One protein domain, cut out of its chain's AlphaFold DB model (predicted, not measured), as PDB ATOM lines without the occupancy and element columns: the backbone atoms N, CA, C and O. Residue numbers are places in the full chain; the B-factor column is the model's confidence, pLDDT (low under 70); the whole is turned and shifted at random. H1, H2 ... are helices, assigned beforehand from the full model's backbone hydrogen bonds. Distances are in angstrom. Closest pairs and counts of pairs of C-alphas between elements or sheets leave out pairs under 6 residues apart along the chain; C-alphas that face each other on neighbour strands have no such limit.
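AT A GLANCE: This is residues 327 to 367 of the 381 residues of an uncharacterized protein of Candidatus Saccharibacteria bacterium 32-49-12 (UniProt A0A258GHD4). One long straight helix, H1, makes the length, and a short helix, H2, turns off at its end, the two meeting at a corner as an L. Most of H1 sticks out on its own, residues 327 to 348 standing free. The printed part has 41 residues with two named helices, H1 then H2, and no named strand; the class is all helix. It is extended, with a radius of gyration of the C-alphas of 14.8 A and spans of 45 by 19 by 5 A.

IN THESE COORDINATES: H1, residues 327 to 355, runs 41.7 A from C-alpha 327 at (-7.425, -1.674, 227.118) to C-alpha 355 at (-46.685, -6.179, 213.903). H2, residues 357 to 365, ends at C-alpha 365 at (-40.865, 7.698, 204.414).

HOW THE PARTS SIT: H1 and H2 touch only at the corner by their link, H1 with residues 352 to 353 alone. Their closest C-alphas, those of Arg 353 and Phe 360, are 5.2 A apart. Their lines stand at a steep tilt of 59 degrees, opposite ways. In H1 and H2 every O i to N i+4 pair is within hydrogen-bond range.

THE WHOLE: The two C-alphas farthest apart, those of Met 327 and Asn 358, are 45.3 A apart. The printed part has no cut, and the link from H1 to H2 is tight. The mean pLDDT of the printed part is 81.5; residues 363 and 367 are under 70.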
ATOM      1  N   MET A 327      -6.846  -2.471 228.196       90.88
ATOM      2  CA  MET A 327      -7.425  -1.674 227.118       90.88
ATOM      3  C   MET A 327      -8.042  -2.549 226.021       90.88
ATOM      4  O   MET A 327      -9.075  -2.185 225.465       90.88
ATOM      5  N   ASP A 328      -7.454  -3.708 225.732       87.81
ATOM      6  CA  ASP A 328      -7.951  -4.602 224.687       87.81
ATOM      7  C   ASP A 328      -9.249  -5.289 225.128       87.81
ATOM      8  O   ASP A 328     -10.224  -5.279 224.375       87.81
ATOM      9  N   SER A 329      -9.327  -5.755 226.383       85.94
ATOM     10  CA  SER A 329     -10.588  -6.234 226.976       85.94
ATOM     11  C   SER A 329     -11.671  -5.150 226.950       85.94
ATOM     12  O   SER A 329     -12.828  -5.430 226.647       85.94
ATOM     13  N   THR A 330     -11.299  -3.894 227.214       88.50
ATOM     14  CA  THR A 330     -12.236  -2.759 227.183       88.50
ATOM     15  C   THR A 330     -12.789  -2.514 225.784       88.50
ATOM     16  O   THR A 330     -14.006  -2.438 225.618       88.50
ATOM     17  N   LYS A 331     -11.917  -2.444 224.770       87.38
ATOM     18  CA  LYS A 331     -12.326  -2.280 223.367       87.38
ATOM     19  C   LYS A 331     -13.214  -3.430 222.901       87.38
ATOM     20  O   LYS A 331     -14.207  -3.189 222.222       87.38
ATOM     21  N   TYR A 332     -12.874  -4.661 223.282       87.06
ATOM     22  CA  TYR A 332     -13.667  -5.841 222.948       87.06
ATOM     23  C   TYR A 332     -15.077  -5.769 223.546       87.06
ATOM     24  O   TYR A 332     -16.052  -5.930 222.815       87.06
ATOM     25  N   ILE A 333     -15.202  -5.465 224.844       85.19
ATOM     26  CA  ILE A 333     -16.512  -5.325 225.503       85.19
ATOM     27  C   ILE A 333     -17.332  -4.212 224.851       85.19
ATOM     28  O   ILE A 333     -18.503  -4.427 224.555       85.19
ATOM     29  N   GLN A 334     -16.727  -3.053 224.578       87.62
ATOM     30  CA  GLN A 334     -17.415  -1.937 223.922       87.62
ATOM     31  C   GLN A 334     -17.916  -2.314 222.523       87.62
ATOM     32  O   GLN A 334     -19.055  -2.014 222.177       87.62
ATOM     33  N   ALA A 335     -17.093  -3.004 221.728       86.00
ATOM     34  CA  ALA A 335     -17.490  -3.478 220.404       86.00
ATOM     35  C   ALA A 335     -18.626  -4.509 220.482       86.00
ATOM     36  O   ALA A 335     -19.577  -4.433 219.704       86.00
ATOM     37  N   LYS A 336     -18.559  -5.440 221.445       85.62
ATOM     38  CA  LYS A 336     -19.614  -6.429 221.693       85.62
ATOM     39  C   LYS A 336     -20.927  -5.753 222.095       85.62
ATOM     40  O   LYS A 336     -21.944  -6.020 221.472       85.62
ATOM     41  N   GLN A 337     -20.892  -4.826 223.052       86.56
ATOM     42  CA  GLN A 337     -22.066  -4.064 223.495       86.56
ATOM     43  C   GLN A 337     -22.692  -3.261 222.352       86.56
ATOM     44  O   GLN A 337     -23.899  -3.335 222.147       86.56
ATOM     45  N   ALA A 338     -21.881  -2.562 221.554       83.88
ATOM     46  CA  ALA A 338     -22.374  -1.820 220.394       83.88
ATOM     47  C   ALA A 338     -23.037  -2.740 219.353       83.88
ATOM     48  O   ALA A 338     -24.056  -2.379 218.761       83.88
ATOM     49  N   ASN A 339     -22.484  -3.938 219.136       85.75
ATOM     50  CA  ASN A 339     -23.095  -4.934 218.262       85.75
ATOM     51  C   ASN A 339     -24.400  -5.495 218.850       85.75
ATOM     52  O   ASN A 339     -25.381  -5.605 218.120       85.75
ATOM     53  N   ASP A 340     -24.441  -5.811 220.145       84.31
ATOM     54  CA  ASP A 340     -25.637  -6.329 220.818       84.31
ATOM     55  C   ASP A 340     -26.778  -5.297 220.790       84.31
ATOM     56  O   ASP A 340     -27.904  -5.633 220.418       84.31
ATOM     57  N   GLU A 341     -26.482  -4.021 221.064       83.44
ATOM     58  CA  GLU A 341     -27.432  -2.910 220.921       83.44
ATOM     59  C   GLU A 341     -27.933  -2.769 219.479       83.44
ATOM     60  O   GLU A 341     -29.124  -2.554 219.241       83.44
ATOM     61  N   TYR A 342     -27.041  -2.906 218.496       83.62
ATOM     62  CA  TYR A 342     -27.416  -2.874 217.087       83.62
ATOM     63  C   TYR A 342     -28.343  -4.043 216.711       83.62
ATOM     64  O   TYR A 342     -29.378  -3.819 216.081       83.62
ATOM     65  N   GLN A 343     -28.028  -5.272 217.134       85.44
ATOM     66  CA  GLN A 343     -28.875  -6.449 216.896       85.44
ATOM     67  C   GLN A 343     -30.231  -6.329 217.595       85.44
ATOM     68  O   GLN A 343     -31.260  -6.670 217.008       85.44
ATOM     69  N   GLN A 344     -30.254  -5.796 218.819       83.25
ATOM     70  CA  GLN A 344     -31.492  -5.514 219.534       83.25
ATOM     71  C   GLN A 344     -32.354  -4.514 218.756       83.25
ATOM     72  O   GLN A 344     -33.516  -4.809 218.480       83.25
ATOM     73  N   ARG A 345     -31.779  -3.387 218.313       77.69
ATOM     74  CA  ARG A 345     -32.489  -2.393 217.490       77.69
ATOM     75  C   ARG A 345     -33.004  -2.985 216.179       77.69
ATOM     76  O   ARG A 345     -34.120  -2.674 215.772       77.69
ATOM     77  N   LEU A 346     -32.237  -3.858 215.522       78.50
ATOM     78  CA  LEU A 346     -32.696  -4.577 214.326       78.50
ATOM     79  C   LEU A 346     -33.877  -5.507 214.628       78.50
ATOM     80  O   LEU A 346     -34.829  -5.564 213.849       78.50
ATOM     81  N   SER A 347     -33.828  -6.230 215.748       81.88
ATOM     82  CA  SER A 347     -34.911  -7.110 216.191       81.88
ATOM     83  C   SER A 347     -36.175  -6.320 216.542       81.88
ATOM     84  O   SER A 347     -37.269  -6.708 216.137       81.88
ATOM     85  N   GLU A 348     -36.037  -5.193 217.241       79.81
ATOM     86  CA  GLU A 348     -37.133  -4.272 217.561       79.81
ATOM     87  C   GLU A 348     -37.736  -3.666 216.288       79.81
ATOM     88  O   GLU A 348     -38.949  -3.722 216.098       79.81
ATOM     89  N   ALA A 349     -36.905  -3.184 215.359       75.75
ATOM     90  CA  ALA A 349     -37.361  -2.666 214.070       75.75
ATOM     91  C   ALA A 349     -38.100  -3.734 213.249       75.75
ATOM     92  O   ALA A 349     -39.142  -3.455 212.656       75.75
ATOM     93  N   LYS A 350     -37.602  -4.979 213.249       80.94
ATOM     94  CA  LYS A 350     -38.286  -6.118 212.626       80.94
ATOM     95  C   LYS A 350     -39.629  -6.400 213.300       80.94
ATOM     96  O   LYS A 350     -40.618  -6.581 212.600       80.94
ATOM     97  N   ALA A 351     -39.687  -6.399 214.631       81.25
ATOM     98  CA  ALA A 351     -40.929  -6.598 215.372       81.25
ATOM     99  C   ALA A 351     -41.949  -5.481 215.095       81.25
ATOM    100  O   ALA A 351     -43.133  -5.774 214.938       81.25
ATOM    101  N   ILE A 352     -41.506  -4.224 214.977       77.38
ATOM    102  CA  ILE A 352     -42.366  -3.100 214.584       77.38
ATOM    103  C   ILE A 352     -42.881  -3.306 213.162       77.38
ATOM    104  O   ILE A 352     -44.080  -3.209 212.935       77.38
ATOM    105  N   ARG A 353     -42.010  -3.649 212.208       79.69
ATOM    106  CA  ARG A 353     -42.411  -3.926 210.823       79.69
ATOM    107  C   ARG A 353     -43.437  -5.050 210.725       79.69
ATOM    108  O   ARG A 353     -44.413  -4.921 209.993       79.69
ATOM    109  N   ASP A 354     -43.198  -6.146 211.436       87.12
ATOM    110  CA  ASP A 354     -44.005  -7.357 211.324       87.12
ATOM    111  C   ASP A 354     -45.367  -7.194 212.049       87.12
ATOM    112  O   ASP A 354     -46.369  -7.723 211.574       87.12
ATOM    113  N   ASN A 355     -45.439  -6.416 213.145       86.44
ATOM    114  CA  ASN A 355     -46.685  -6.179 213.903       86.44
ATOM    115  C   ASN A 355     -47.436  -4.890 213.510       86.44
ATOM    116  O   ASN A 355     -48.650  -4.805 213.699       86.44
ATOM    117  N   PHE A 356     -46.735  -3.895 212.963       87.12
ATOM    118  CA  PHE A 356     -47.259  -2.572 212.606       87.12
ATOM    119  C   PHE A 356     -46.762  -2.130 211.213       87.12
ATOM    120  O   PHE A 356     -46.082  -1.109 211.076       87.12
ATOM    121  N   PRO A 357     -47.099  -2.865 210.136       84.19
ATOM    122  CA  PRO A 357     -46.545  -2.620 208.800       84.19
ATOM    123  C   PRO A 357     -46.878  -1.226 208.236       84.19
ATOM    124  O   PRO A 357     -46.061  -0.634 207.527       84.19
ATOM    125  N   ASN A 358     -48.046  -0.671 208.582       82.31
ATOM    126  CA  ASN A 358     -48.451   0.678 208.167       82.31
ATOM    127  C   ASN A 358     -47.624   1.766 208.876       82.31
ATOM    128  O   ASN A 358     -47.169   2.705 208.226       82.31
ATOM    129  N   LEU A 359     -47.380   1.604 210.182       74.25
ATOM    130  CA  LEU A 359     -46.524   2.494 210.975       74.25
ATOM    131  C   LEU A 359     -45.075   2.440 210.475       74.25
ATOM    132  O   LEU A 359     -44.449   3.472 210.259       74.25
ATOM    133  N   PHE A 360     -44.561   1.236 210.213       74.06
ATOM    134  CA  PHE A 360     -43.210   1.048 209.687       74.06
ATOM    135  C   PHE A 360     -43.017   1.680 208.303       74.06
ATOM    136  O   PHE A 360     -41.988   2.302 208.057       74.06
ATOM    137  N   SER A 361     -44.006   1.570 207.409       76.62
ATOM    138  CA  SER A 361     -43.937   2.198 206.080       76.62
ATOM    139  C   SER A 361     -43.833   3.724 206.184       76.62
ATOM    140  O   SER A 361     -42.991   4.322 205.522       76.62
ATOM    141  N   ARG A 362     -44.600   4.347 207.093       71.69
ATOM    142  CA  ARG A 362     -44.521   5.793 207.371       71.69
ATOM    143  C   ARG A 362     -43.189   6.207 208.009       71.69
ATOM    144  O   ARG A 362     -42.639   7.238 207.643       71.69
ATOM    145  N   LEU A 363     -42.642   5.385 208.914       68.69
ATOM    146  CA  LEU A 363     -41.333   5.613 209.548       68.69
ATOM    147  C   LEU A 363     -40.173   5.641 208.540       68.69
ATOM    148  O   LEU A 363     -39.206   6.373 208.736       68.69
ATOM    149  N   VAL A 364     -40.256   4.839 207.476       73.50
ATOM    150  CA  VAL A 364     -39.249   4.812 206.401       73.50
ATOM    151  C   VAL A 364     -39.375   6.032 205.480       73.50
ATOM    152  O   VAL A 364     -38.365   6.499 204.955       73.50
ATOM    153  N   GLU A 365     -40.589   6.551 205.288       77.44
ATOM    154  CA  GLU A 365     -40.865   7.698 204.414       77.44
ATOM    155  C   GLU A 365     -40.506   9.051 205.054       77.44
ATOM    156  O   GLU A 365     -40.006   9.928 204.347       77.44
ATOM    157  N   ASP A 366     -40.689   9.219 206.372       72.62
ATOM    158  CA  ASP A 366     -40.285  10.434 207.100       72.62
ATOM    159  C   ASP A 366     -39.758  10.136 208.525       72.62
ATOM    160  O   ASP A 366     -40.517  10.130 209.503       72.62
ATOM    161  N   PRO A 367     -38.433   9.945 208.682       63.16
ATOM    162  CA  PRO A 367     -37.804   9.656 209.970       63.16
ATOM    163  C   PRO A 367     -37.890  10.789 211.003       63.16
ATOM    164  O   PRO A 367     -37.521  10.561 212.151       63.16
TER     165      PRO A 367